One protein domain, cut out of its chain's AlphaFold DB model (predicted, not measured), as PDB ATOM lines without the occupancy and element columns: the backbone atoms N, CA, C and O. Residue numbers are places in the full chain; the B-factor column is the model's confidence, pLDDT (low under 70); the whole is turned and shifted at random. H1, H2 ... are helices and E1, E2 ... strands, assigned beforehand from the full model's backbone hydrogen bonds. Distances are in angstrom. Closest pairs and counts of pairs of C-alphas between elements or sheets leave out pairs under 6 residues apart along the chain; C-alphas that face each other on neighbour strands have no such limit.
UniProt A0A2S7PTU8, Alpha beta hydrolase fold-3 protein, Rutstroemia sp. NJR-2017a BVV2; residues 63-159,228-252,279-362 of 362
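What this domain is: This is residues 63 to 159, 228 to 252 and 279 to 362 of the 362 residues of the protein "Alpha beta hydrolase fold-3 protein" of Rutstroemia sp. NJR-2017a BVV2 (UniProt A0A2S7PTU8). A three-stranded, twisted parallel sheet, E1 E2 E3, is the middle layer between two long helices, H6 over one face and H9 over the other, both running along the strands. The shorter helices H1 to H5 form a loose group off the sheet, with H3 and H5 coming close to H6, while H7 and H8 lie near the last residues of H6. The printed part has 206 residues with nine named helices and three named strands, in the order E1 H1 H2 H3 H4 H5 E2 H6 H7 H8 E3 H9; the class is mixed, helices and strands. The whole is only just compact, close to loose, with a radius of gyration of the C-alphas of 19.5 A and spans of 61 by 52 by 32 A.

Where its parts are: E1, residues 71 to 79, begins with C-alpha 71 at (3.076, -5.637, -9.525) and is 23.6 A long. H1 is residues 86 to 90, H2 108 to 113, H3 119 to 129, H4 133 to 137 and H5 143 to 146. E2, residues 241 to 248, is 22.8 A long. H6, residues 279 to 304, begins with C-alpha 279 at (35.295, 12.115, 7.608), is 36.1 A long and has a kink of 30 degrees near residue 286. H7 is residues 306 to 311, H8 317 to 324 and E3 325 to 331. H9, residues 341 to 361, is 27.5 A long and ends with C-alpha 361 at (14.648, -8.381, 1.214).

How they stand to each other: E1 and E2 are parallel at 15 degrees, with N 76 and O 241 2.8 A apart, within hydrogen-bond range. E2 and E3 are parallel at 24 degrees, with N 244 and O 326 at 2.9 A. The sheet has three layers with its helices: H6 is on one face at a height of 8.6 A, over E2 and E3, and H9 on the opposite face at 8.9 A, over E2. H8 only grazes the sheet with residues 321 to 324. H6 touches H8 with residues 297 to 301 alone, at a steep tilt of 55 degrees, opposite ways; the closest C-alphas are those of Gln 297 and Ala 321, 5.0 A. H6 and H7 meet only through their link. H5 is close to H6 but not clearly touching, the closest C-alphas, Ile 144 and Met 292, being 6.2 A apart. H3 touches H1, closest C-alphas Phe 88 and His 123 at 6.3 A, and forms a helical hairpin with H2, closest C-alphas Leu 111 and Ile 121 at 7.1 A. H4 touches H1, closest C-alphas Ser 89 and Pro 133 at 5.6 A. Every O i to N i+4 pair is within hydrogen-bond range in H1, H2 and H8, against 5 of 7 in H3, 19 of 22 in H6 and 15 of 17 in H9; H4 has 0 of 1 but 2 of 2 O i to N i+3 pairs, H7 0 of 2 but 2 of 3, and H5 is too short for an O i to N i+4 pair.

The domain as a whole: The C-alphas of Tyr 105 and Asp 313, the two farthest apart, are 61.1 A apart. Residues 160 to 227 and 253 to 278 are not printed, with gaps of 27.4 A and 13.4 A between the C-alphas across the cuts. The link from H1 to H2, 17 residues, is long. The mean pLDDT of the printed part is 84.2, and it is under 70 at residues 93 to 105, 250 to 252, 279 to 282, 332 to 344 and 361 to 362.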
ATOM      1  N   SER A  63       3.903   2.719  -3.399       93.56
ATOM      2  CA  SER A  63       3.858   1.433  -2.679       93.56
ATOM      3  C   SER A  63       2.452   1.108  -2.171       93.56
ATOM      4  O   SER A  63       2.135   1.250  -0.988       93.56
ATOM      5  N   TYR A  64       1.589   0.657  -3.077       90.62
ATOM      6  CA  TYR A  64       0.221   0.249  -2.759       90.62
ATOM      7  C   TYR A  64       0.118  -1.229  -2.345       90.62
ATOM      8  O   TYR A  64       0.763  -2.112  -2.907       90.62
ATOM      9  N   THR A  65      -0.777  -1.533  -1.401       84.75
ATOM     10  CA  THR A  65      -1.091  -2.906  -0.950       84.75
ATOM     11  C   THR A  65      -2.288  -3.522  -1.666       84.75
ATOM     12  O   THR A  65      -2.838  -4.527  -1.211       84.75
ATOM     13  N   SER A  66      -2.759  -2.903  -2.748       81.00
ATOM     14  CA  SER A  66      -3.953  -3.358  -3.455       81.00
ATOM     15  C   SER A  66      -3.731  -4.746  -4.048       81.00
ATOM     16  O   SER A  66      -2.797  -4.960  -4.818       81.00
ATOM     17  N   THR A  67      -4.630  -5.685  -3.754       71.06
ATOM     18  CA  THR A  67      -4.599  -7.052  -4.303       71.06
ATOM     19  C   THR A  67      -4.863  -7.104  -5.808       71.06
ATOM     20  O   THR A  67      -4.621  -8.130  -6.435       71.06
ATOM     21  N   ASN A  68      -5.374  -6.014  -6.387       73.81
ATOM     22  CA  ASN A  68      -5.743  -5.943  -7.802       73.81
ATOM     23  C   ASN A  68      -4.560  -5.572  -8.706       73.81
ATOM     24  O   ASN A  68      -4.665  -5.685  -9.926       73.81
ATOM     25  N   GLN A  69      -3.442  -5.124  -8.133       76.06
ATOM     26  CA  GLN A  69      -2.244  -4.810  -8.902       76.06
ATOM     27  C   GLN A  69      -1.431  -6.079  -9.162       76.06
ATOM     28  O   GLN A  69      -1.229  -6.893  -8.262       76.06
ATOM     29  N   LYS A  70      -0.950  -6.240 -10.398       80.69
ATOM     30  CA  LYS A  70      -0.092  -7.371 -10.805       80.69
ATOM     31  C   LYS A  70       1.337  -7.245 -10.277       80.69
ATOM     32  O   LYS A  70       2.075  -8.223 -10.224       80.69
ATOM     33  N   THR A  71       1.726  -6.037  -9.909       86.62
ATOM     34  CA  THR A  71       3.076  -5.637  -9.525       86.62
ATOM     35  C   THR A  71       2.967  -4.711  -8.331       86.62
ATOM     36  O   THR A  71       2.103  -3.833  -8.328       86.62
ATOM     37  N   LYS A  72       3.835  -4.881  -7.339       89.81
ATOM     38  CA  LYS A  72       3.902  -3.999  -6.171       89.81
ATOM     39  C   LYS A  72       5.343  -3.601  -5.914       89.81
ATOM     40  O   LYS A  72       6.234  -4.434  -6.066       89.81
ATOM     41  N   ILE A  73       5.570  -2.366  -5.485       93.88
ATOM     42  CA  ILE A  73       6.875  -1.983  -4.945       93.88
ATOM     43  C   ILE A  73       7.044  -2.733  -3.626       93.88
ATOM     44  O   ILE A  73       6.252  -2.577  -2.699       93.88
ATOM     45  N   HIS A  74       8.022  -3.629  -3.594       92.12
ATOM     46  CA  HIS A  74       8.315  -4.449  -2.426       92.12
ATOM     47  C   HIS A  74       9.454  -3.837  -1.616       92.12
ATOM     48  O   HIS A  74       9.336  -3.677  -0.397       92.12
ATOM     49  N   SER A  75      10.518  -3.454  -2.321       94.75
ATOM     50  CA  SER A  75      11.787  -3.077  -1.715       94.75
ATOM     51  C   SER A  75      12.360  -1.812  -2.337       94.75
ATOM     52  O   SER A  75      12.233  -1.581  -3.541       94.75
ATOM     53  N   LEU A  76      13.022  -1.020  -1.503       97.56
ATOM     54  CA  LEU A  76      13.750   0.189  -1.854       97.56
ATOM     55  C   LEU A  76      15.194   0.050  -1.366       97.56
ATOM     56  O   LEU A  76      15.433  -0.181  -0.184       97.56
ATOM     57  N   VAL A  77      16.157   0.232  -2.261       97.75
ATOM     58  CA  VAL A  77      17.578   0.319  -1.920       97.75
ATOM     59  C   VAL A  77      18.088   1.673  -2.384       97.75
ATOM     60  O   VAL A  77      17.898   2.048  -3.540       97.75
ATOM     61  N   VAL A  78      18.723   2.427  -1.493       97.94
ATOM     62  CA  VAL A  78      19.246   3.754  -1.830       97.94
ATOM     63  C   VAL A  78      20.688   3.885  -1.382       97.94
ATOM     64  O   VAL A  78      20.968   3.643  -0.217       97.94
ATOM     65  N   HIS A  79      21.584   4.311  -2.271       95.50
ATOM     66  CA  HIS A  79      23.006   4.528  -1.972       95.50
ATOM     67  C   HIS A  79      23.391   6.008  -2.062       95.50
ATOM     68  O   HIS A  79      23.131   6.657  -3.072       95.50
ATOM     69  N   ASN A  80      23.985   6.567  -1.005       94.00
ATOM     70  CA  ASN A  80      24.336   7.992  -0.909       94.00
ATOM     71  C   ASN A  80      23.166   8.913  -1.303       94.00
ATOM     72  O   ASN A  80      23.331   9.873  -2.051       94.00
ATOM     73  N   GLY A  81      21.949   8.567  -0.876       95.25
ATOM     74  CA  GLY A  81      20.741   9.316  -1.217       95.25
ATOM     75  C   GLY A  81      20.644  10.648  -0.480       95.25
ATOM     76  O   GLY A  81      21.112  10.780   0.648       95.25
ATOM     77  N   ILE A  82      19.988  11.624  -1.109       95.62
ATOM     78  CA  ILE A  82      19.682  12.921  -0.493       95.62
ATOM     79  C   ILE A  82      18.190  12.947  -0.173       95.62
ATOM     80  O   ILE A  82      17.358  12.779  -1.068       95.62
ATOM     81  N   PHE A  83      17.839  13.133   1.097       96.94
ATOM     82  CA  PHE A  83      16.457  13.006   1.564       96.94
ATOM     83  C   PHE A  83      15.864  14.316   2.094       96.94
ATOM     84  O   PHE A  83      14.640  14.440   2.181       96.94
ATOM     85  N   ASP A  84      16.717  15.278   2.434       95.75
ATOM     86  CA  ASP A  84      16.378  16.589   2.970       95.75
ATOM     87  C   ASP A  84      17.302  17.653   2.365       95.75
ATOM     88  O   ASP A  84      18.459  17.790   2.768       95.75
ATOM     89  N   TRP A  85      16.786  18.417   1.401       94.94
ATOM     90  CA  TRP A  85      17.495  19.557   0.819       94.94
ATOM     91  C   TRP A  85      17.333  20.847   1.627       94.94
ATOM     92  O   TRP A  85      18.026  21.830   1.364       94.94
ATOM     93  N   THR A  86      16.417  20.869   2.600       93.12
ATOM     94  CA  THR A  86      16.075  22.095   3.330       93.12
ATOM     95  C   THR A  86      17.259  22.715   4.083       93.12
ATOM     96  O   THR A  86      17.392  23.937   3.996       93.12
ATOM     97  N   PRO A  87      18.185  21.949   4.711       90.06
ATOM     98  CA  PRO A  87      19.342  22.532   5.389       90.06
ATOM     99  C   PRO A  87      20.292  23.238   4.422       90.06
ATOM    100  O   PRO A  87      20.793  24.320   4.736       90.06
ATOM    101  N   PHE A  88      20.497  22.673   3.226       89.00
ATOM    102  CA  PHE A  88      21.338  23.296   2.203       89.00
ATOM    103  C   PHE A  88      20.713  24.602   1.715       89.00
ATOM    104  O   PHE A  88      21.430  25.547   1.421       89.00
ATOM    105  N   SER A  89      19.388  24.714   1.656       86.94
ATOM    106  CA  SER A  89      18.729  25.956   1.225       86.94
ATOM    107  C   SER A  89      18.788  27.087   2.235       86.94
ATOM    108  O   SER A  89      18.699  28.244   1.837       86.94
ATOM    109  N   THR A  90      18.947  26.775   3.518       85.38
ATOM    110  CA  THR A  90      19.034  27.781   4.585       85.38
ATOM    111  C   THR A  90      20.452  28.155   4.976       85.38
ATOM    112  O   THR A  90      20.641  29.106   5.726       85.38
ATOM    113  N   THR A  91      21.449  27.421   4.487       82.81
ATOM    114  CA  THR A  91      22.860  27.676   4.779       82.81
ATOM    115  C   THR A  91      23.546  28.366   3.593       82.81
ATOM    116  O   THR A  91      23.310  27.986   2.433       82.81
ATOM    117  N   PRO A  92      24.367  29.407   3.848       73.25
ATOM    118  CA  PRO A  92      25.139  30.070   2.802       73.25
ATOM    119  C   PRO A  92      26.102  29.081   2.143       73.25
ATOM    120  O   PRO A  92      26.445  28.045   2.711       73.25
ATOM    121  N   ASP A  93      26.493  29.371   0.906       68.06
ATOM    122  CA  ASP A  93      27.436  28.529   0.173       68.06
ATOM    123  C   ASP A  93      28.824  28.539   0.846       68.06
ATOM    124  O   ASP A  93      29.415  29.620   0.952       68.06
ATOM    125  N   PRO A  94      29.365  27.386   1.299       61.53
ATOM    126  CA  PRO A  94      30.720  27.319   1.855       61.53
ATOM    127  C   PRO A  94      31.789  27.785   0.852       61.53
ATOM    128  O   PRO A  94      32.810  28.337   1.255       61.53
ATOM    129  N   VAL A  95      31.515  27.680  -0.456       56.84
ATOM    130  CA  VAL A  95      32.366  28.160  -1.567       56.84
ATOM    131  C   VAL A  95      32.601  29.677  -1.515       56.84
ATOM    132  O   VAL A  95      33.575  30.172  -2.079       56.84
ATOM    133  N   LEU A  96      31.727  30.435  -0.846       52.84
ATOM    134  CA  LEU A  96      31.871  31.885  -0.701       52.84
ATOM    135  C   LEU A  96      32.622  32.296   0.576       52.84
ATOM    136  O   LEU A  96      32.940  33.475   0.732       52.84
ATOM    137  N   LEU A  97      32.901  31.348   1.477       52.75
ATOM    138  CA  LEU A  97      33.651  31.578   2.716       52.75
ATOM    139  C   LEU A  97      35.132  31.208   2.575       52.75
ATOM    140  O   LEU A  97      35.967  31.851   3.206       52.75
ATOM    141  N   ASP A  98      35.462  30.247   1.711       48.09
ATOM    142  CA  ASP A  98      36.836  29.821   1.448       48.09
ATOM    143  C   ASP A  98      37.125  29.737  -0.054       48.09
ATOM    144  O   ASP A  98      36.249  29.402  -0.850       48.09
ATOM    145  N   LYS A  99      38.364  30.048  -0.464       47.69
ATOM    146  CA  LYS A  99      38.812  29.962  -1.869       47.69
ATOM    147  C   LYS A  99      38.546  28.550  -2.400       47.69
ATOM    148  O   LYS A  99      39.304  27.629  -2.113       47.69
ATOM    149  N   SER A 100      37.463  28.397  -3.157       49.88
ATOM    150  CA  SER A 100      36.923  27.087  -3.505       49.88
ATOM    151  C   SER A 100      37.896  26.212  -4.295       49.88
ATOM    152  O   SER A 100      38.670  26.673  -5.135       49.88
ATOM    153  N   SER A 101      37.790  24.904  -4.060       53.94
ATOM    154  CA  SER A 101      38.413  23.848  -4.865       53.94
ATOM    155  C   SER A 101      37.638  23.541  -6.155       53.94
ATOM    156  O   SER A 101      38.153  22.844  -7.028       53.94
ATOM    157  N   ILE A 102      36.410  24.064  -6.298       60.28
ATOM    158  CA  ILE A 102      35.533  23.838  -7.455       60.28
ATOM    159  C   ILE A 102      35.515  25.101  -8.334       60.28
ATOM    160  O   ILE A 102      34.982  26.131  -7.908       60.28
ATOM    161  N   PRO A 103      36.053  25.044  -9.566       61.94
ATOM    162  CA  PRO A 103      35.990  26.145 -10.514       61.94
ATOM    163  C   PRO A 103      34.534  26.544 -10.816       61.94
ATOM    164  O   PRO A 103      33.718  25.670 -11.130       61.94
ATOM    165  N   PRO A 104      34.207  27.850 -10.856       61.72
ATOM    166  CA  PRO A 104      32.849  28.337 -11.134       61.72
ATOM    167  C   PRO A 104      32.319  27.946 -12.528       61.72
ATOM    168  O   PRO A 104      31.126  28.080 -12.794       61.72
ATOM    169  N   TYR A 105      33.181  27.431 -13.414       66.44
ATOM    170  CA  TYR A 105      32.857  27.061 -14.794       66.44
ATOM    171  C   TYR A 105      32.631  25.553 -15.021       66.44
ATOM    172  O   TYR A 105      32.456  25.127 -16.161       66.44
ATOM    173  N   ILE A 106      32.637  24.711 -13.978       76.88
ATOM    174  CA  ILE A 106      32.376  23.275 -14.169       76.88
ATOM    175  C   ILE A 106      30.935  23.056 -14.648       76.88
ATOM    176  O   ILE A 106      29.982  23.575 -14.057       76.88
ATOM    177  N   SER A 107      30.764  22.269 -15.715       81.50
ATOM    178  CA  SER A 107      29.451  21.955 -16.284       81.50
ATOM    179  C   SER A 107      28.615  21.066 -15.345       81.50
ATOM    180  O   SER A 107      29.141  20.414 -14.445       81.50
ATOM    181  N   THR A 108      27.287  21.038 -15.497       79.88
ATOM    182  CA  THR A 108      26.437  20.148 -14.680       79.88
ATOM    183  C   THR A 108      26.762  18.659 -14.858       79.88
ATOM    184  O   THR A 108      26.854  17.983 -13.833       79.88
ATOM    185  N   PRO A 109      27.002  18.130 -16.079       82.31
ATOM    186  CA  PRO A 109      27.429  16.740 -16.255       82.31
ATOM    187  C   PRO A 109      28.727  16.395 -15.524       82.31
ATOM    188  O   PRO A 109      28.839  15.310 -14.951       82.31
ATOM    189  N   ASP A 110      29.687  17.320 -15.508       82.62
ATOM    190  CA  ASP A 110      30.973  17.100 -14.848       82.62
ATOM    191  C   ASP A 110      30.803  17.026 -13.325       82.62
ATOM    192  O   ASP A 110      31.370  16.138 -12.695       82.62
ATOM    193  N   LEU A 111      29.956  17.883 -12.735       81.25
ATOM    194  CA  LEU A 111      29.616  17.795 -11.306       81.25
ATOM    195  C   LEU A 111      28.913  16.483 -10.956       81.25
ATOM    196  O   LEU A 111      29.218  15.886  -9.930       81.25
ATOM    197  N   TYR A 112      27.995  16.005 -11.799       81.06
ATOM    198  CA  TYR A 112      27.341  14.713 -11.566       81.06
ATOM    199  C   TYR A 112      28.322  13.538 -11.636       81.06
ATOM    200  O   TYR A 112      28.115  12.525 -10.964       81.06
ATOM    201  N   SER A 113      29.376  13.681 -12.440       82.88
ATOM    202  CA  SER A 113      30.415  12.667 -12.629       82.88
ATOM    203  C   SER A 113      31.466  12.681 -11.520       82.88
ATOM    204  O   SER A 113      32.096  11.651 -11.281       82.88
ATOM    205  N   GLN A 114      31.644  13.807 -10.819       79.56
ATOM    206  CA  GLN A 114      32.484  13.867  -9.626       79.56
ATOM    207  C   GLN A 114      31.850  13.011  -8.543       79.56
ATOM    208  O   GLN A 114      30.808  13.360  -8.004       79.56
ATOM    209  N   LYS A 115      32.465  11.872  -8.243       77.06
ATOM    210  CA  LYS A 115      32.083  11.028  -7.120       77.06
ATOM    211  C   LYS A 115      33.280  10.869  -6.195       77.06
ATOM    212  O   LYS A 115      34.401  10.734  -6.687       77.06
ATOM    213  N   PRO A 116      33.037  10.825  -4.884       80.50
ATOM    214  CA  PRO A 116      31.748  10.986  -4.206       80.50
ATOM    215  C   PRO A 116      31.296  12.456  -4.145       80.50
ATOM    216  O   PRO A 116      32.106  13.378  -4.247       80.50
ATOM    217  N   TRP A 117      29.986  12.684  -4.007       85.50
ATOM    218  CA  TRP A 117      29.455  14.039  -3.800       85.50
ATOM    219  C   TRP A 117      29.862  14.534  -2.411       85.50
ATOM    220  O   TRP A 117      29.999  13.752  -1.482       85.50
ATOM    221  N   THR A 118      30.074  15.834  -2.271       84.94
ATOM    222  CA  THR A 118      30.464  16.474  -1.007       84.94
ATOM    223  C   THR A 118      29.530  17.643  -0.724       84.94
ATOM    224  O   THR A 118      28.814  18.074  -1.631       84.94
ATOM    225  N   THR A 119      29.533  18.189   0.493       85.12
ATOM    226  CA  THR A 119      28.686  19.338   0.864       85.12
ATOM    227  C   THR A 119      28.804  20.501  -0.127       85.12
ATOM    228  O   THR A 119      27.785  21.023  -0.573       85.12
ATOM    229  N   ASP A 120      30.014  20.832  -0.583       83.88
ATOM    230  CA  ASP A 120      30.244  21.900  -1.574       83.88
ATOM    231  C   ASP A 120      29.579  21.593  -2.923       83.88
ATOM    232  O   ASP A 120      28.969  22.461  -3.556       83.88
ATOM    233  N   ILE A 121      29.648  20.328  -3.356       86.94
ATOM    234  CA  ILE A 121      28.971  19.861  -4.571       86.94
ATOM    235  C   ILE A 121      27.457  19.981  -4.382       86.94
ATOM    236  O   ILE A 121      26.779  20.461  -5.286       86.94
ATOM    237  N   LEU A 122      26.914  19.623  -3.215       89.44
ATOM    238  CA  LEU A 122      25.483  19.760  -2.921       89.44
ATOM    239  C   LEU A 122      25.031  21.226  -2.925       89.44
ATOM    240  O   LEU A 122      23.987  21.537  -3.502       89.44
ATOM    241  N   HIS A 123      25.826  22.136  -2.358       87.12
ATOM    242  CA  HIS A 123      25.562  23.576  -2.402       87.12
ATOM    243  C   HIS A 123      25.623  24.138  -3.824       87.12
ATOM    244  O   HIS A 123      24.763  24.932  -4.201       87.12
ATOM    245  N   THR A 124      26.555  23.664  -4.649       87.06
ATOM    246  CA  THR A 124      26.619  24.047  -6.065       87.06
ATOM    247  C   THR A 124      25.443  23.465  -6.856       87.06
ATOM    248  O   THR A 124      24.884  24.115  -7.738       87.06
ATOM    249  N   LEU A 125      25.037  22.230  -6.557       89.00
ATOM    250  CA  LEU A 125      23.937  21.559  -7.243       89.00
ATOM    251  C   LEU A 125      22.578  22.154  -6.876       89.00
ATOM    252  O   LEU A 125      21.729  22.246  -7.760       89.00
ATOM    253  N   LYS A 126      22.357  22.601  -5.630       88.94
ATOM    254  CA  LYS A 126      21.046  23.128  -5.209       88.94
ATOM    255  C   LYS A 126      20.609  24.319  -6.074       88.94
ATOM    256  O   LYS A 126      19.470  24.358  -6.526       88.94
ATOM    257  N   THR A 127      21.522  25.235  -6.390       85.62
ATOM    258  CA  THR A 127      21.225  26.434  -7.193       85.62
ATOM    259  C   THR A 127      20.996  26.111  -8.670       85.62
ATOM    260  O   THR A 127      20.340  26.873  -9.375       85.62
ATOM    261  N   ARG A 128      21.498  24.963  -9.146       87.88
ATOM    262  CA  ARG A 128      21.308  24.481 -10.522       87.88
ATOM    263  C   ARG A 128      20.069  23.599 -10.682       87.88
ATOM    264  O   ARG A 128      19.449  23.605 -11.741       87.88
ATOM    265  N   LEU A 129      19.725  22.825  -9.653       89.19
ATOM    266  CA  LEU A 129      18.577  21.913  -9.641       89.19
ATOM    267  C   LEU A 129      17.264  22.637  -9.334       89.19
ATOM    268  O   LEU A 129      16.213  22.251  -9.850       89.19
ATOM    269  N   PHE A 130      17.321  23.676  -8.502       91.56
ATOM    270  CA  PHE A 130      16.150  24.377  -8.000       91.56
ATOM    271  C   PHE A 130      16.192  25.856  -8.414       91.56
ATOM    272  O   PHE A 130      17.078  26.589  -7.985       91.56
ATOM    273  N   PRO A 131      15.216  26.337  -9.209       90.12
ATOM    274  CA  PRO A 131      15.066  27.757  -9.535       90.12
ATOM    275  C   PRO A 131      14.911  28.669  -8.312       90.12
ATOM    276  O   PRO A 131      15.294  29.833  -8.354       90.12
ATOM    277  N   SER A 132      14.330  28.155  -7.228       91.12
ATOM    278  CA  SER A 132      14.097  28.895  -5.991       91.12
ATOM    279  C   SER A 132      14.280  27.984  -4.775       91.12
ATOM    280  O   SER A 132      13.984  26.786  -4.865       91.12
ATOM    281  N   PRO A 133      14.689  28.537  -3.615       91.31
ATOM    282  CA  PRO A 133      14.796  27.779  -2.366       91.31
ATOM    283  C   PRO A 133      13.477  27.105  -1.979       91.31
ATOM    284  O   PRO A 133      13.490  26.005  -1.450       91.31
ATOM    285  N   SER A 134      12.324  27.687  -2.320       92.00
ATOM    286  CA  SER A 134      11.016  27.076  -2.052       92.00
ATOM    287  C   SER A 134      10.828  25.680  -2.643       92.00
ATOM    288  O   SER A 134      10.113  24.869  -2.058       92.00
ATOM    289  N   GLN A 135      11.508  25.346  -3.743       92.88
ATOM    290  CA  GLN A 135      11.394  24.019  -4.348       92.88
ATOM    291  C   GLN A 135      12.127  22.926  -3.562       92.88
ATOM    292  O   GLN A 135      11.796  21.756  -3.722       92.88
ATOM    293  N   THR A 136      13.067  23.266  -2.677       94.00
ATOM    294  CA  THR A 136      13.710  22.268  -1.803       94.00
ATOM    295  C   THR A 136      12.826  21.858  -0.630       94.00
ATOM    296  O   THR A 136      13.114  20.877   0.050       94.00
ATOM    297  N   PHE A 137      11.758  22.618  -0.379       94.50
ATOM    298  CA  PHE A 137      10.737  22.334   0.629       94.50
ATOM    299  C   PHE A 137       9.559  21.537   0.056       94.50
ATOM    300  O   PHE A 137       8.578  21.286   0.756       94.50
ATOM    301  N   ASP A 138       9.648  21.127  -1.208       94.06
ATOM    302  CA  ASP A 138       8.714  20.190  -1.812       94.06
ATOM    303  C   ASP A 138       8.986  18.760  -1.313       94.06
ATOM    304  O   ASP A 138      10.139  18.343  -1.189       94.06
ATOM    305  N   ALA A 139       7.934  17.987  -1.035       95.19
ATOM    306  CA  ALA A 139       8.079  16.634  -0.496       95.19
ATOM    307  C   ALA A 139       8.690  15.635  -1.491       95.19
ATOM    308  O   ALA A 139       9.281  14.651  -1.064       95.19
ATOM    309  N   PHE A 140       8.608  15.880  -2.801       94.75
ATOM    310  CA  PHE A 140       9.269  15.036  -3.797       94.75
ATOM    311  C   PHE A 140      10.748  15.385  -3.967       94.75
ATOM    312  O   PHE A 140      11.535  14.505  -4.319       94.75
ATOM    313  N   ALA A 141      11.122  16.642  -3.702       94.12
ATOM    314  CA  ALA A 141      12.514  17.071  -3.624       94.12
ATOM    315  C   ALA A 141      13.173  16.599  -2.324       94.12
ATOM    316  O   ALA A 141      14.293  16.106  -2.352       94.12
ATOM    317  N   SER A 142      12.466  16.708  -1.202       96.69
ATOM    318  CA  SER A 142      12.924  16.309   0.127       96.69
ATOM    319  C   SER A 142      11.965  15.263   0.712       96.69
ATOM    320  O   SER A 142      11.080  15.626   1.492       96.69
ATOM    321  N   PRO A 143      12.114  13.967   0.359       97.12
ATOM    322  CA  PRO A 143      11.217  12.887   0.784       97.12
ATOM    323  C   PRO A 143      10.994  12.797   2.295       97.12
ATOM    324  O   PRO A 143       9.973  12.286   2.757       97.12
ATOM    325  N   ILE A 144      11.914  13.325   3.104       97.12
ATOM    326  CA  ILE A 144      11.724  13.401   4.553       97.12
ATOM    327  C   ILE A 144      10.463  14.187   4.952       97.12
ATOM    328  O   ILE A 144       9.877  13.950   6.014       97.12
ATOM    329  N   LEU A 145      10.024  15.112   4.093       96.94
ATOM    330  CA  LEU A 145       8.898  15.999   4.344       96.94
ATOM    331  C   LEU A 145       7.542  15.293   4.248       96.94
ATOM    332  O   LEU A 145       6.549  15.830   4.733       96.94
ATOM    333  N   PHE A 146       7.490  14.056   3.737       97.00
ATOM    334  CA  PHE A 146       6.316  13.196   3.920       97.00
ATOM    335  C   PHE A 146       6.081  12.862   5.402       97.00
ATOM    336  O   PHE A 146       4.939  12.695   5.827       97.00
ATOM    337  N   PHE A 147       7.146  12.806   6.207       97.25
ATOM    338  CA  PHE A 147       7.093  12.372   7.604       97.25
ATOM    339  C   PHE A 147       7.151  13.510   8.617       97.25
ATOM    340  O   PHE A 147       6.743  13.327   9.767       97.25
ATOM    341  N   ARG A 148       7.683  14.677   8.245       94.75
ATOM    342  CA  ARG A 148       7.799  15.821   9.156       94.75
ATOM    343  C   ARG A 148       7.758  17.157   8.435       94.75
ATOM    344  O   ARG A 148       8.119  17.273   7.276       94.75
ATOM    345  N   ARG A 149       7.379  18.199   9.169       93.12
ATOM    346  CA  ARG A 149       7.583  19.582   8.726       93.12
ATOM    347  C   ARG A 149       9.077  19.942   8.732       93.12
ATOM    348  O   ARG A 149       9.815  19.413   9.572       93.12
ATOM    349  N   PRO A 150       9.506  20.881   7.871       90.69
ATOM    350  CA  PRO A 150      10.899  21.330   7.804       90.69
ATOM    351  C   PRO A 150      11.366  21.981   9.120       90.69
ATOM    352  O   PRO A 150      12.503  21.788   9.542       90.69
ATOM    353  N   GLY A 151      10.463  22.664   9.839       88.50
ATOM    354  CA  GLY A 151      10.768  23.336  11.113       88.50
ATOM    355  C   GLY A 151      11.483  24.680  10.957       88.50
ATOM    356  O   GLY A 151      12.044  25.210  11.905       88.50
ATOM    357  N   ILE A 152      11.458  25.228   9.756       88.50
ATOM    358  CA  ILE A 152      12.030  26.513   9.373       88.50
ATOM    359  C   ILE A 152      11.121  27.087   8.294       88.50
ATOM    360  O   ILE A 152      10.480  26.324   7.558       88.50
ATOM    361  N   GLU A 153      11.026  28.408   8.238       87.62
ATOM    362  CA  GLU A 153      10.328  29.069   7.145       87.62
ATOM    363  C   GLU A 153      11.061  28.900   5.819       87.62
ATOM    364  O   GLU A 153      12.275  28.691   5.762       87.62
ATOM    365  N   VAL A 154      10.284  28.953   4.741       89.06
ATOM    366  CA  VAL A 154      10.805  28.841   3.384       89.06
ATOM    367  C   VAL A 154      11.499  30.159   3.036       89.06
ATOM    368  O   VAL A 154      10.817  31.184   2.972       89.06
ATOM    369  N   PRO A 155      12.820  30.163   2.778       86.81
ATOM    370  CA  PRO A 155      13.515  31.378   2.378       86.81
ATOM    371  C   PRO A 155      12.927  31.924   1.078       86.81
ATOM    372  O   PRO A 155      12.600  31.157   0.171       86.81
ATOM    373  N   GLN A 156      12.834  33.248   0.953       85.06
ATOM    374  CA  GLN A 156      12.395  33.883  -0.297       85.06
ATOM    375  C   GLN A 156      13.501  33.886  -1.362       85.06
ATOM    376  O   GLN A 156      13.224  33.881  -2.560       85.06
ATOM    377  N   ARG A 157      14.768  33.883  -0.932       85.50
ATOM    378  CA  ARG A 157      15.960  33.924  -1.787       85.50
ATOM    379  C   ARG A 157      17.031  32.995  -1.220       85.50
ATOM    380  O   ARG A 157      16.969  32.619  -0.050       85.50
ATOM    381  N   TRP A 158      17.991  32.601  -2.054       85.50
ATOM    382  CA  TRP A 158      19.153  31.851  -1.581       85.50
ATOM    383  C   TRP A 158      19.961  32.705  -0.590       85.50
ATOM    384  O   TRP A 158      20.079  33.911  -0.813       85.50
ATOM    385  N   PRO A 159      20.502  32.115   0.487       78.88
ATOM    386  CA  PRO A 159      21.306  32.846   1.458       78.88
ATOM    387  C   PRO A 159      22.569  33.388   0.785       78.88
ATOM    388  O   PRO A 159      23.386  32.621   0.268       78.88
ATOM    389  N   LEU A 228       4.369  14.343  10.806       91.44
ATOM    390  CA  LEU A 228       3.160  14.183  10.015       91.44
ATOM    391  C   LEU A 228       2.696  12.728  10.072       91.44
ATOM    392  O   LEU A 228       3.471  11.817  10.356       91.44
ATOM    393  N   ILE A 229       1.408  12.524   9.809       92.50
ATOM    394  CA  ILE A 229       0.840  11.183   9.709       92.50
ATOM    395  C   ILE A 229       1.076  10.686   8.289       92.50
ATOM    396  O   ILE A 229       0.412  11.128   7.352       92.50
ATOM    397  N   PHE A 230       2.012   9.755   8.157       94.38
ATOM    398  CA  PHE A 230       2.301   9.058   6.913       94.38
ATOM    399  C   PHE A 230       2.469   7.557   7.191       94.38
ATOM    400  O   PHE A 230       3.027   7.233   8.240       94.38
ATOM    401  N   PRO A 231       2.022   6.649   6.305       93.88
ATOM    402  CA  PRO A 231       1.109   6.911   5.189       93.88
ATOM    403  C   PRO A 231      -0.229   7.523   5.658       93.88
ATOM    404  O   PRO A 231      -0.602   7.353   6.825       93.88
ATOM    405  N   PRO A 232      -0.964   8.263   4.802       92.31
ATOM    406  CA  PRO A 232      -2.232   8.869   5.193       92.31
ATOM    407  C   PRO A 232      -3.233   7.818   5.705       92.31
ATOM    408  O   PRO A 232      -3.347   6.742   5.101       92.31
ATOM    409  N   PRO A 233      -4.007   8.105   6.770       85.69
ATOM    410  CA  PRO A 233      -5.008   7.170   7.270       85.69
ATOM    411  C   PRO A 233      -6.001   6.802   6.167       85.69
ATOM    412  O   PRO A 233      -6.485   7.684   5.461       85.69
ATOM    413  N   LYS A 234      -6.350   5.513   6.058       86.06
ATOM    414  CA  LYS A 234      -7.251   4.956   5.025       86.06
ATOM    415  C   LYS A 234      -6.685   4.942   3.600       86.06
ATOM    416  O   LYS A 234      -7.406   4.552   2.683       86.06
ATOM    417  N   SER A 235      -5.432   5.343   3.395       90.69
ATOM    418  CA  SER A 235      -4.756   5.065   2.129       90.69
ATOM    419  C   SER A 235      -4.444   3.569   2.012       90.69
ATOM    420  O   SER A 235      -4.341   2.858   3.009       90.69
ATOM    421  N   LEU A 236      -4.293   3.094   0.775       91.06
ATOM    422  CA  LEU A 236      -3.749   1.763   0.488       91.06
ATOM    423  C   LEU A 236      -2.214   1.782   0.424       91.06
ATOM    424  O   LEU A 236      -1.618   0.824  -0.062       91.06
ATOM    425  N   LEU A 237      -1.587   2.883   0.845       93.31
ATOM    426  CA  LEU A 237      -0.142   3.037   0.838       93.31
ATOM    427  C   LEU A 237       0.463   2.348   2.051       93.31
ATOM    428  O   LEU A 237      -0.069   2.406   3.161       93.31
ATOM    429  N   LYS A 238       1.608   1.720   1.822       93.94
ATOM    430  CA  LYS A 238       2.379   1.043   2.851       93.94
ATOM    431  C   LYS A 238       3.855   1.236   2.551       93.94
ATOM    432  O   LYS A 238       4.273   1.110   1.407       93.94
ATOM    433  N   LEU A 239       4.647   1.525   3.569       95.75
ATOM    434  CA  LEU A 239       6.067   1.792   3.410       95.75
ATOM    435  C   LEU A 239       6.796   0.561   2.855       95.75
ATOM    436  O   LEU A 239       6.598  -0.544   3.362       95.75
ATOM    437  N   PRO A 240       7.641   0.694   1.828       95.50
ATOM    438  CA  PRO A 240       8.408  -0.439   1.320       95.50
ATOM    439  C   PRO A 240       9.394  -0.954   2.379       95.50
ATOM    440  O   PRO A 240       9.677  -0.279   3.374       95.50
ATOM    441  N   ARG A 241       9.914  -2.168   2.179       96.00
ATOM    442  CA  ARG A 241      11.110  -2.608   2.906       96.00
ATOM    443  C   ARG A 241      12.292  -1.800   2.366       96.00
ATOM    444  O   ARG A 241      12.465  -1.742   1.154       96.00
ATOM    445  N   SER A 242      13.078  -1.167   3.227       97.88
ATOM    446  CA  SER A 242      14.077  -0.183   2.805       97.88
ATOM    447  C   SER A 242      15.465  -0.467   3.366       97.88
ATOM    448  O   SER A 242      15.631  -0.734   4.559       97.88
ATOM    449  N   LEU A 243      16.464  -0.342   2.498       97.94
ATOM    450  CA  LEU A 243      17.879  -0.364   2.836       97.94
ATOM    451  C   LEU A 243      18.529   0.940   2.366       97.94
ATOM    452  O   LEU A 243      18.598   1.218   1.168       97.94
ATOM    453  N   PHE A 244      19.018   1.727   3.317       97.88
ATOM    454  CA  PHE A 244      19.757   2.955   3.055       97.88
ATOM    455  C   PHE A 244      21.252   2.709   3.246       97.88
ATOM    456  O   PHE A 244      21.699   2.265   4.302       97.88
ATOM    457  N   LEU A 245      22.024   2.985   2.208       95.88
ATOM    458  CA  LEU A 245      23.456   2.762   2.145       95.88
ATOM    459  C   LEU A 245      24.174   4.102   2.062       95.88
ATOM    460  O   LEU A 245      23.747   4.988   1.321       95.88
ATOM    461  N   TYR A 246      25.272   4.234   2.794       93.06
ATOM    462  CA  TYR A 246      26.171   5.379   2.688       93.06
ATOM    463  C   TYR A 246      27.619   4.904   2.586       93.06
ATOM    464  O   TYR A 246      27.972   3.884   3.178       93.06
ATOM    465  N   SER A 247      28.454   5.620   1.842       89.00
ATOM    466  CA  SER A 247      29.879   5.302   1.733       89.00
ATOM    467  C   SER A 247      30.627   5.773   2.985       89.00
ATOM    468  O   SER A 247      30.391   6.874   3.482       89.00
ATOM    469  N   LYS A 248      31.525   4.938   3.508       83.88
ATOM    470  CA  LYS A 248      32.440   5.262   4.610       83.88
ATOM    471  C   LYS A 248      33.830   5.497   4.043       83.88
ATOM    472  O   LYS A 248      34.370   4.599   3.398       83.88
ATOM    473  N   PHE A 249      34.427   6.652   4.322       71.25
ATOM    474  CA  PHE A 249      35.854   6.825   4.084       71.25
ATOM    475  C   PHE A 249      36.622   6.031   5.141       71.25
ATOM    476  O   PHE A 249      36.334   6.116   6.329       71.25
ATOM    477  N   SER A 250      37.578   5.220   4.713       56.94
ATOM    478  CA  SER A 250      38.589   4.677   5.613       56.94
ATOM    479  C   SER A 250      39.928   4.853   4.927       56.94
ATOM    480  O   SER A 250      40.193   4.200   3.914       56.94
ATOM    481  N   LEU A 251      40.758   5.757   5.450       53.25
ATOM    482  CA  LEU A 251      42.149   5.851   5.021       53.25
ATOM    483  C   LEU A 251      42.834   4.500   5.261       53.25
ATOM    484  O   LEU A 251      42.516   3.816   6.239       53.25
ATOM    485  N   PRO A 252      43.775   4.091   4.392       51.84
ATOM    486  CA  PRO A 252      44.609   2.944   4.689       51.84
ATOM    487  C   PRO A 252      45.352   3.236   5.992       51.84
ATOM    488  O   PRO A 252      46.142   4.175   6.062       51.84
ATOM    489  N   ASP A 279      36.417  12.785   6.952       55.88
ATOM    490  CA  ASP A 279      35.295  12.115   7.608       55.88
ATOM    491  C   ASP A 279      34.071  13.040   7.704       55.88
ATOM    492  O   ASP A 279      32.984  12.636   7.280       55.88
ATOM    493  N   GLU A 280      34.249  14.306   8.107       60.84
ATOM    494  CA  GLU A 280      33.169  15.306   8.229       60.84
ATOM    495  C   GLU A 280      32.424  15.540   6.895       60.84
ATOM    496  O   GLU A 280      31.202  15.711   6.850       60.84
ATOM    497  N   LYS A 281      33.130  15.459   5.758       61.03
ATOM    498  CA  LYS A 281      32.543  15.699   4.427       61.03
ATOM    499  C   LYS A 281      31.620  14.577   3.935       61.03
ATOM    500  O   LYS A 281      30.777  14.826   3.066       61.03
ATOM    501  N   PHE A 282      31.762  13.365   4.477       67.19
ATOM    502  CA  PHE A 282      30.914  12.205   4.168       67.19
ATOM    503  C   PHE A 282      29.820  11.954   5.208       67.19
ATOM    504  O   PHE A 282      28.883  11.198   4.927       67.19
ATOM    505  N   GLU A 283      29.871  12.632   6.360       82.31
ATOM    506  CA  GLU A 283      28.838  12.524   7.395       82.31
ATOM    507  C   GLU A 283      27.451  12.909   6.875       82.31
ATOM    508  O   GLU A 283      26.467  12.277   7.253       82.31
ATOM    509  N   VAL A 284      27.358  13.831   5.910       89.50
ATOM    510  CA  VAL A 284      26.075  14.285   5.351       89.50
ATOM    511  C   VAL A 284      25.199  13.128   4.856       89.50
ATOM    512  O   VAL A 284      24.010  13.087   5.169       89.50
ATOM    513  N   PHE A 285      25.737  12.162   4.102       92.81
ATOM    514  CA  PHE A 285      24.921  11.043   3.597       92.81
ATOM    515  C   PHE A 285      24.509  10.079   4.701       92.81
ATOM    516  O   PHE A 285      23.401   9.539   4.667       92.81
ATOM    517  N   ARG A 286      25.390   9.876   5.682       93.75
ATOM    518  CA  ARG A 286      25.101   9.063   6.856       93.75
ATOM    519  C   ARG A 286      23.972   9.686   7.673       93.75
ATOM    520  O   ARG A 286      22.985   9.005   7.933       93.75
ATOM    521  N   GLU A 287      24.075  10.969   8.008       94.31
ATOM    522  CA  GLU A 287      23.056  11.704   8.763       94.31
ATOM    523  C   GLU A 287      21.700  11.690   8.050       94.31
ATOM    524  O   GLU A 287      20.663  11.424   8.660       94.31
ATOM    525  N   GLN A 288      21.705  11.927   6.737       95.50
ATOM    526  CA  GLN A 288      20.505  11.898   5.904       95.50
ATOM    527  C   GLN A 288      19.851  10.506   5.923       95.50
ATOM    528  O   GLN A 288      18.633  10.396   6.102       95.50
ATOM    529  N   ALA A 289      20.643   9.439   5.768       97.06
ATOM    530  CA  ALA A 289      20.165   8.059   5.799       97.06
ATOM    531  C   ALA A 289      19.619   7.654   7.180       97.06
ATOM    532  O   ALA A 289      18.534   7.074   7.266       97.06
ATOM    533  N   GLU A 290      20.337   7.984   8.255       97.12
ATOM    534  CA  GLU A 290      19.935   7.700   9.637       97.12
ATOM    535  C   GLU A 290      18.644   8.444  10.011       97.12
ATOM    536  O   GLU A 290      17.719   7.852  10.575       97.12
ATOM    537  N   GLU A 291      18.515   9.721   9.641       96.62
ATOM    538  CA  GLU A 291      17.293  10.481   9.899       96.62
ATOM    539  C   GLU A 291      16.110   9.932   9.084       96.62
ATOM    540  O   GLU A 291      15.011   9.789   9.633       96.62
ATOM    541  N   MET A 292      16.313   9.564   7.811       97.69
ATOM    542  CA  MET A 292      15.273   8.922   6.995       97.69
ATOM    543  C   MET A 292      14.814   7.593   7.616       97.69
ATOM    544  O   MET A 292      13.611   7.369   7.787       97.69
ATOM    545  N   GLN A 293      15.751   6.736   8.038       98.00
ATOM    546  CA  GLN A 293      15.437   5.505   8.763       98.00
ATOM    547  C   GLN A 293      14.601   5.795  10.008       98.00
ATOM    548  O   GLN A 293      13.547   5.183  10.203       98.00
ATOM    549  N   ARG A 294      15.034   6.753  10.832       97.81
ATOM    550  CA  ARG A 294      14.369   7.096  12.090       97.81
ATOM    551  C   ARG A 294      12.918   7.522  11.868       97.81
ATOM    552  O   ARG A 294      12.024   7.062  12.589       97.81
ATOM    553  N   VAL A 295      12.655   8.388  10.884       97.50
ATOM    554  CA  VAL A 295      11.288   8.865  10.611       97.50
ATOM    555  C   VAL A 295      10.405   7.784   9.984       97.50
ATOM    556  O   VAL A 295       9.237   7.670  10.370       97.50
ATOM    557  N   MET A 296      10.950   6.937   9.106       97.81
ATOM    558  CA  MET A 296      10.219   5.809   8.521       97.81
ATOM    559  C   MET A 296       9.859   4.759   9.573       97.81
ATOM    560  O   MET A 296       8.701   4.360   9.675       97.81
ATOM    561  N   GLN A 297      10.815   4.347  10.409       97.62
ATOM    562  CA  GLN A 297      10.563   3.396  11.494       97.62
ATOM    563  C   GLN A 297       9.510   3.928  12.463       97.62
ATOM    564  O   GLN A 297       8.583   3.213  12.842       97.62
ATOM    565  N   ARG A 298       9.598   5.210  12.839       96.75
ATOM    566  CA  ARG A 298       8.573   5.861  13.662       96.75
ATOM    567  C   ARG A 298       7.194   5.781  13.007       96.75
ATOM    568  O   ARG A 298       6.223   5.463  13.691       96.75
ATOM    569  N   SER A 299       7.106   6.076  11.714       96.62
ATOM    570  CA  SER A 299       5.860   6.005  10.953       96.62
ATOM    571  C   SER A 299       5.275   4.586  10.945       96.62
ATOM    572  O   SER A 299       4.096   4.420  11.263       96.62
ATOM    573  N   ILE A 300       6.097   3.555  10.719       96.06
ATOM    574  CA  ILE A 300       5.671   2.147  10.789       96.06
ATOM    575  C   ILE A 300       5.066   1.841  12.162       96.06
ATOM    576  O   ILE A 300       3.938   1.350  12.246       96.06
ATOM    577  N   LYS A 301       5.777   2.186  13.241       95.25
ATOM    578  CA  LYS A 301       5.346   1.920  14.622       95.25
ATOM    579  C   LYS A 301       4.033   2.624  14.969       95.25
ATOM    580  O   LYS A 301       3.140   2.020  15.558       95.25
ATOM    581  N   LEU A 302       3.905   3.898  14.601       93.62
ATOM    582  CA  LEU A 302       2.779   4.738  15.019       93.62
ATOM    583  C   LEU A 302       1.549   4.650  14.114       93.62
ATOM    584  O   LEU A 302       0.447   4.967  14.573       93.62
ATOM    585  N   HIS A 303       1.719   4.291  12.841       93.12
ATOM    586  CA  HIS A 303       0.660   4.422  11.838       93.12
ATOM    587  C   HIS A 303       0.321   3.106  11.142       93.12
ATOM    588  O   HIS A 303      -0.863   2.836  10.963       93.12
ATOM    589  N   GLU A 304       1.302   2.258  10.821       91.38
ATOM    590  CA  GLU A 304       1.018   0.955  10.200       91.38
ATOM    591  C   GLU A 304       0.725  -0.142  11.225       91.38
ATOM    592  O   GLU A 304      -0.211  -0.920  11.056       91.38
ATOM    593  N   LEU A 305       1.519  -0.214  12.295       91.94
ATOM    594  CA  LEU A 305       1.407  -1.263  13.310       91.94
ATOM    595  C   LEU A 305       0.456  -0.899  14.450       91.94
ATOM    596  O   LEU A 305       0.204  -1.733  15.313       91.94
ATOM    597  N   ARG A 306      -0.107   0.314  14.447       89.06
ATOM    598  CA  ARG A 306      -0.930   0.848  15.543       89.06
ATOM    599  C   ARG A 306      -2.044  -0.098  15.983       89.06
ATOM    600  O   ARG A 306      -2.240  -0.292  17.180       89.06
ATOM    601  N   ASP A 307      -2.783  -0.648  15.025       86.44
ATOM    602  CA  ASP A 307      -3.884  -1.559  15.329       86.44
ATOM    603  C   ASP A 307      -3.355  -2.928  15.752       86.44
ATOM    604  O   ASP A 307      -3.884  -3.520  16.683       86.44
ATOM    605  N   ARG A 308      -2.269  -3.403  15.136       87.25
ATOM    606  CA  ARG A 308      -1.671  -4.697  15.465       87.25
ATOM    607  C   ARG A 308      -1.136  -4.725  16.897       87.25
ATOM    608  O   ARG A 308      -1.467  -5.644  17.627       87.25
ATOM    609  N   ILE A 309      -0.448  -3.669  17.333       89.31
ATOM    610  CA  ILE A 309       0.035  -3.496  18.717       89.31
ATOM    611  C   ILE A 309      -1.105  -3.603  19.746       89.31
ATOM    612  O   ILE A 309      -0.874  -3.994  20.881       89.31
ATOM    613  N   ARG A 310      -2.346  -3.250  19.382       87.81
ATOM    614  CA  ARG A 310      -3.492  -3.341  20.302       87.81
ATOM    615  C   ARG A 310      -3.981  -4.776  20.515       87.81
ATOM    616  O   ARG A 310      -4.584  -5.041  21.549       87.81
ATOM    617  N   TRP A 311      -3.820  -5.644  19.521       90.12
ATOM    618  CA  TRP A 311      -4.459  -6.965  19.490       90.12
ATOM    619  C   TRP A 311      -3.471  -8.131  19.561       90.12
ATOM    620  O   TRP A 311      -3.888  -9.254  19.823       90.12
ATOM    621  N   ASP A 312      -2.198  -7.876  19.282       91.56
ATOM    622  CA  ASP A 312      -1.119  -8.854  19.200       91.56
ATOM    623  C   ASP A 312      -0.103  -8.528  20.305       91.56
ATOM    624  O   ASP A 312       0.769  -7.681  20.115       91.56
ATOM    625  N   ASP A 313      -0.258  -9.159  21.477       89.12
ATOM    626  CA  ASP A 313       0.609  -8.946  22.652       89.12
ATOM    627  C   ASP A 313       2.070  -9.369  22.389       89.12
ATOM    628  O   ASP A 313       2.985  -8.923  23.081       89.12
ATOM    629  N   GLU A 314       2.299 -10.206  21.372       92.50
ATOM    630  CA  GLU A 314       3.623 -10.649  20.919       92.50
ATOM    631  C   GLU A 314       4.219  -9.718  19.846       92.50
ATOM    632  O   GLU A 314       5.350  -9.916  19.396       92.50
ATOM    633  N   CYS A 315       3.483  -8.687  19.416       91.38
ATOM    634  CA  CYS A 315       3.958  -7.726  18.430       91.38
ATOM    635  C   CYS A 315       5.065  -6.852  19.030       91.38
ATOM    636  O   CYS A 315       4.790  -5.948  19.818       91.38
ATOM    637  N   ASP A 316       6.308  -7.070  18.597       94.50
ATOM    638  CA  ASP A 316       7.419  -6.148  18.839       94.50
ATOM    639  C   ASP A 316       7.507  -5.118  17.692       94.50
ATOM    640  O   ASP A 316       8.051  -5.412  16.617       94.50
ATOM    641  N   PRO A 317       6.968  -3.897  17.870       93.19
ATOM    642  CA  PRO A 317       6.978  -2.893  16.818       93.19
ATOM    643  C   PRO A 317       8.385  -2.363  16.524       93.19
ATOM    644  O   PRO A 317       8.612  -1.871  15.418       93.19
ATOM    645  N   GLU A 318       9.320  -2.450  17.476       94.69
ATOM    646  CA  GLU A 318      10.699  -2.005  17.277       94.69
ATOM    647  C   GLU A 318      11.440  -2.983  16.373       94.69
ATOM    648  O   GLU A 318      12.008  -2.562  15.365       94.69
ATOM    649  N   ALA A 319      11.346  -4.283  16.665       94.12
ATOM    650  CA  ALA A 319      11.938  -5.320  15.827       94.12
ATOM    651  C   ALA A 319      11.356  -5.304  14.406       94.12
ATOM    652  O   ALA A 319      12.114  -5.297  13.438       94.12
ATOM    653  N   ILE A 320      10.026  -5.204  14.259       94.06
ATOM    654  CA  ILE A 320       9.378  -5.174  12.934       94.06
ATOM    655  C   ILE A 320       9.794  -3.931  12.136       94.06
ATOM    656  O   ILE A 320      10.037  -4.013  10.931       94.06
ATOM    657  N   ALA A 321       9.857  -2.756  12.771       95.62
ATOM    658  CA  ALA A 321      10.288  -1.538  12.090       95.62
ATOM    659  C   ALA A 321      11.784  -1.585  11.730       95.62
ATOM    660  O   ALA A 321      12.151  -1.165  10.631       95.62
ATOM    661  N   GLY A 322      12.620  -2.126  12.623       94.56
ATOM    662  CA  GLY A 322      14.058  -2.311  12.428       94.56
ATOM    663  C   GLY A 322      14.398  -3.282  11.301       94.56
ATOM    664  O   GLY A 322      15.238  -2.975  10.460       94.56
ATOM    665  N   GLU A 323      13.695  -4.412  11.225       93.38
ATOM    666  CA  GLU A 323      13.827  -5.377  10.129       93.38
ATOM    667  C   GLU A 323      13.425  -4.754   8.782       93.38
ATOM    668  O   GLU A 323      14.021  -5.028   7.733       93.38
ATOM    669  N   ARG A 324      12.393  -3.906   8.805       93.62
ATOM    670  CA  ARG A 324      11.816  -3.341   7.591       93.62
ATOM    671  C   ARG A 324      12.600  -2.169   7.034       93.62
ATOM    672  O   ARG A 324      12.590  -1.990   5.823       93.62
ATOM    673  N   VAL A 325      13.229  -1.364   7.885       97.31
ATOM    674  CA  VAL A 325      13.990  -0.184   7.470       97.31
ATOM    675  C   VAL A 325      15.337  -0.190   8.169       97.31
ATOM    676  O   VAL A 325      15.420  -0.013   9.385       97.31
ATOM    677  N   SER A 326      16.393  -0.353   7.381       96.38
ATOM    678  CA  SER A 326      17.763  -0.491   7.870       96.38
ATOM    679  C   SER A 326      18.707   0.480   7.171       96.38
ATOM    680  O   SER A 326      18.477   0.869   6.025       96.38
ATOM    681  N   VAL A 327      19.771   0.860   7.872       96.88
ATOM    682  CA  VAL A 327      20.877   1.665   7.349       96.88
ATOM    683  C   VAL A 327      22.164   0.862   7.497       96.88
ATOM    684  O   VAL A 327      22.403   0.276   8.555       96.88
ATOM    685  N   LYS A 328      22.999   0.821   6.457       94.75
ATOM    686  CA  LYS A 328      24.323   0.181   6.497       94.75
ATOM    687  C   LYS A 328      25.346   1.073   5.796       94.75
ATOM    688  O   LYS A 328      25.099   1.562   4.704       94.75
ATOM    689  N   GLY A 329      26.502   1.280   6.418       90.88
ATOM    690  CA  GLY A 329      27.605   1.979   5.757       90.88
ATOM    691  C   GLY A 329      28.525   0.996   5.042       90.88
ATOM    692  O   GLY A 329      28.928   0.019   5.676       90.88
ATOM    693  N   VAL A 330      28.847   1.290   3.785       87.75
ATOM    694  CA  VAL A 330      29.668   0.493   2.862       87.75
ATOM    695  C   VAL A 330      31.056   1.123   2.782       87.75
ATOM    696  O   VAL A 330      31.172   2.331   2.582       87.75
ATOM    697  N   GLY A 331      32.101   0.343   3.031       75.12
ATOM    698  CA  GLY A 331      33.477   0.818   3.092       75.12
ATOM    699  C   GLY A 331      34.059   1.208   1.735       75.12
ATOM    700  O   GLY A 331      33.835   0.559   0.715       75.12
ATOM    701  N   TRP A 332      34.898   2.243   1.740       60.31
ATOM    702  CA  TRP A 332      35.842   2.497   0.658       60.31
ATOM    703  C   TRP A 332      37.100   1.657   0.900       60.31
ATOM    704  O   TRP A 332      38.113   2.108   1.438       60.31
ATOM    705  N   GLY A 333      37.006   0.365   0.589       50.34
ATOM    706  CA  GLY A 333      38.116  -0.559   0.778       50.34
ATOM    707  C   GLY A 333      39.227  -0.316  -0.243       50.34
ATOM    708  O   GLY A 333      39.065  -0.614  -1.423       50.34
ATOM    709  N   ALA A 334      40.401   0.138   0.199       44.84
ATOM    710  CA  ALA A 334      41.621   0.000  -0.592       44.84
ATOM    711  C   ALA A 334      41.956  -1.498  -0.717       44.84
ATOM    712  O   ALA A 334      42.579  -2.092   0.167       44.84
ATOM    713  N   VAL A 335      41.519  -2.142  -1.801       43.47
ATOM    714  CA  VAL A 335      41.885  -3.535  -2.072       43.47
ATOM    715  C   VAL A 335      43.397  -3.600  -2.270       43.47
ATOM    716  O   VAL A 335      43.957  -3.031  -3.208       43.47
ATOM    717  N   LYS A 336      44.083  -4.330  -1.381       45.00
ATOM    718  CA  LYS A 336      45.474  -4.759  -1.577       45.00
ATOM    719  C   LYS A 336      45.527  -5.722  -2.764       45.00
ATOM    720  O   LYS A 336      45.509  -6.935  -2.584       45.00
ATOM    721  N   GLY A 337      45.587  -5.184  -3.976       45.34
ATOM    722  CA  GLY A 337      45.750  -5.999  -5.175       45.34
ATOM    723  C   GLY A 337      45.201  -5.360  -6.435       45.34
ATOM    724  O   GLY A 337      44.273  -5.905  -7.008       45.34
ATOM    725  N   GLY A 338      45.774  -4.236  -6.874       42.53
ATOM    726  CA  GLY A 338      45.701  -3.741  -8.260       42.53
ATOM    727  C   GLY A 338      44.329  -3.359  -8.844       42.53
ATOM    728  O   GLY A 338      44.314  -2.733  -9.899       42.53
ATOM    729  N   GLY A 339      43.216  -3.702  -8.195       45.69
ATOM    730  CA  GLY A 339      41.867  -3.262  -8.542       45.69
ATOM    731  C   GLY A 339      41.659  -1.812  -8.120       45.69
ATOM    732  O   GLY A 339      42.118  -1.394  -7.054       45.69
ATOM    733  N   GLY A 340      41.017  -1.023  -8.979       53.19
ATOM    734  CA  GLY A 340      40.733   0.379  -8.688       53.19
ATOM    735  C   GLY A 340      39.824   0.522  -7.463       53.19
ATOM    736  O   GLY A 340      38.961  -0.313  -7.220       53.19
ATOM    737  N   ILE A 341      39.989   1.613  -6.711       57.41
ATOM    738  CA  ILE A 341      39.239   1.919  -5.475       57.41
ATOM    739  C   ILE A 341      37.707   1.841  -5.677       57.41
ATOM    740  O   ILE A 341      36.983   1.429  -4.777       57.41
ATOM    741  N   ALA A 342      37.214   2.175  -6.873       60.38
ATOM    742  CA  ALA A 342      35.791   2.117  -7.215       60.38
ATOM    743  C   ALA A 342      35.232   0.684  -7.343       60.38
ATOM    744  O   ALA A 342      34.076   0.448  -7.011       60.38
ATOM    745  N   GLU A 343      36.042  -0.278  -7.794       66.81
ATOM    746  CA  GLU A 343      35.610  -1.670  -8.010       66.81
ATOM    747  C   GLU A 343      35.386  -2.399  -6.675       66.81
ATOM    748  O   GLU A 343      34.499  -3.239  -6.539       66.81
ATOM    749  N   ALA A 344      36.163  -2.026  -5.656       67.75
ATOM    750  CA  ALA A 344      36.042  -2.553  -4.303       67.75
ATOM    751  C   ALA A 344      34.741  -2.125  -3.607       67.75
ATOM    752  O   ALA A 344      34.085  -2.945  -2.965       67.75
ATOM    753  N   GLU A 345      34.370  -0.851  -3.750       72.62
ATOM    754  CA  GLU A 345      33.134  -0.297  -3.188       72.62
ATOM    755  C   GLU A 345      31.904  -0.957  -3.819       72.62
ATOM    756  O   GLU A 345      30.971  -1.334  -3.113       72.62
ATOM    757  N   GLU A 346      31.915  -1.145  -5.141       78.62
ATOM    758  CA  GLU A 346      30.825  -1.802  -5.862       78.62
ATOM    759  C   GLU A 346      30.661  -3.266  -5.426       78.62
ATOM    760  O   GLU A 346      29.545  -3.704  -5.153       78.62
ATOM    761  N   ALA A 347      31.760  -4.004  -5.246       82.56
ATOM    762  CA  ALA A 347      31.710  -5.380  -4.753       82.56
ATOM    763  C   ALA A 347      31.170  -5.483  -3.313       82.56
ATOM    764  O   ALA A 347      30.401  -6.398  -2.996       82.56
ATOM    765  N   GLU A 348      31.544  -4.555  -2.426       84.81
ATOM    766  CA  GLU A 348      31.002  -4.512  -1.064       84.81
ATOM    767  C   GLU A 348      29.516  -4.128  -1.072       84.81
ATOM    768  O   GLU A 348      28.711  -4.783  -0.405       84.81
ATOM    769  N   LEU A 349      29.131  -3.130  -1.874       86.69
ATOM    770  CA  LEU A 349      27.740  -2.731  -2.087       86.69
ATOM    771  C   LEU A 349      26.897  -3.933  -2.534       86.69
ATOM    772  O   LEU A 349      25.873  -4.231  -1.917       86.69
ATOM    773  N   GLU A 350      27.342  -4.653  -3.565       88.00
ATOM    774  CA  GLU A 350      26.676  -5.858  -4.059       88.00
ATOM    775  C   GLU A 350      26.568  -6.932  -2.976       88.00
ATOM    776  O   GLU A 350      25.503  -7.534  -2.807       88.00
ATOM    777  N   SER A 351      27.634  -7.159  -2.204       89.81
ATOM    778  CA  SER A 351      27.633  -8.134  -1.113       89.81
ATOM    779  C   SER A 351      26.619  -7.776  -0.023       89.81
ATOM    780  O   SER A 351      25.850  -8.642   0.404       89.81
ATOM    781  N   VAL A 352      26.571  -6.507   0.394       90.31
ATOM    782  CA  VAL A 352      25.636  -6.011   1.414       90.31
ATOM    783  C   VAL A 352      24.193  -6.114   0.929       90.31
ATOM    784  O   VAL A 352      23.322  -6.582   1.669       90.31
ATOM    785  N   VAL A 353      23.936  -5.705  -0.313       90.50
ATOM    786  CA  VAL A 353      22.607  -5.757  -0.932       90.50
ATOM    787  C   VAL A 353      22.145  -7.206  -1.101       90.50
ATOM    788  O   VAL A 353      21.007  -7.532  -0.761       90.50
ATOM    789  N   LYS A 354      23.027  -8.102  -1.552       89.81
ATOM    790  CA  LYS A 354      22.723  -9.528  -1.691       89.81
ATOM    791  C   LYS A 354      22.409 -10.181  -0.346       89.81
ATOM    792  O   LYS A 354      21.397 -10.870  -0.245       89.81
ATOM    793  N   GLY A 355      23.215  -9.921   0.685       88.00
ATOM    794  CA  GLY A 355      22.948 -10.429   2.033       88.00
ATOM    795  C   GLY A 355      21.599  -9.945   2.571       88.00
ATOM    796  O   GLY A 355      20.826 -10.723   3.117       88.00
ATOM    797  N   TRP A 356      21.253  -8.681   2.319       91.50
ATOM    798  CA  TRP A 356      19.947  -8.141   2.694       91.50
ATOM    799  C   TRP A 356      18.775  -8.816   1.959       91.50
ATOM    800  O   TRP A 356      17.709  -9.010   2.544       91.50
ATOM    801  N   PHE A 357      18.956  -9.224   0.699       87.75
ATOM    802  CA  PHE A 357      17.952 -10.025  -0.007       87.75
ATOM    803  C   PHE A 357      17.779 -11.417   0.594       87.75
ATOM    804  O   PHE A 357      16.644 -11.865   0.757       87.75
ATOM    805  N   GLU A 358      18.876 -12.081   0.952       86.88
ATOM    806  CA  GLU A 358      18.856 -13.404   1.584       86.88
ATOM    807  C   GLU A 358      18.172 -13.375   2.966       86.88
ATOM    808  O   GLU A 358      17.483 -14.323   3.335       86.88
ATOM    809  N   GLU A 359      18.254 -12.248   3.679       85.06
ATOM    810  CA  GLU A 359      17.552 -11.973   4.947       85.06
ATOM    811  C   GLU A 359      16.049 -11.633   4.772       85.06
ATOM    812  O   GLU A 359      15.377 -11.203   5.714       85.06
ATOM    813  N   GLY A 360      15.491 -11.821   3.571       74.19
ATOM    814  CA  GLY A 360      14.074 -11.585   3.268       74.19
ATOM    815  C   GLY A 360      13.787 -10.250   2.578       74.19
ATOM    816  O   GLY A 360      12.647  -9.780   2.568       74.19
ATOM    817  N   GLY A 361      14.800  -9.608   1.997       65.50
ATOM    818  CA  GLY A 361      14.648  -8.381   1.214       65.50
ATOM    819  C   GLY A 361      13.810  -8.511  -0.072       65.50
ATOM    820  O   GLY A 361      13.625  -7.496  -0.745       65.50
ATOM    821  N   LEU A 362      13.306  -9.699  -0.437       59.75
ATOM    822  CA  LEU A 362      12.527  -9.985  -1.656       59.75
ATOM    823  C   LEU A 362      11.253 -10.797  -1.403       59.75
ATOM    824  O   LEU A 362      11.286 -11.697  -0.536       59.75
TER     825      LEU A 362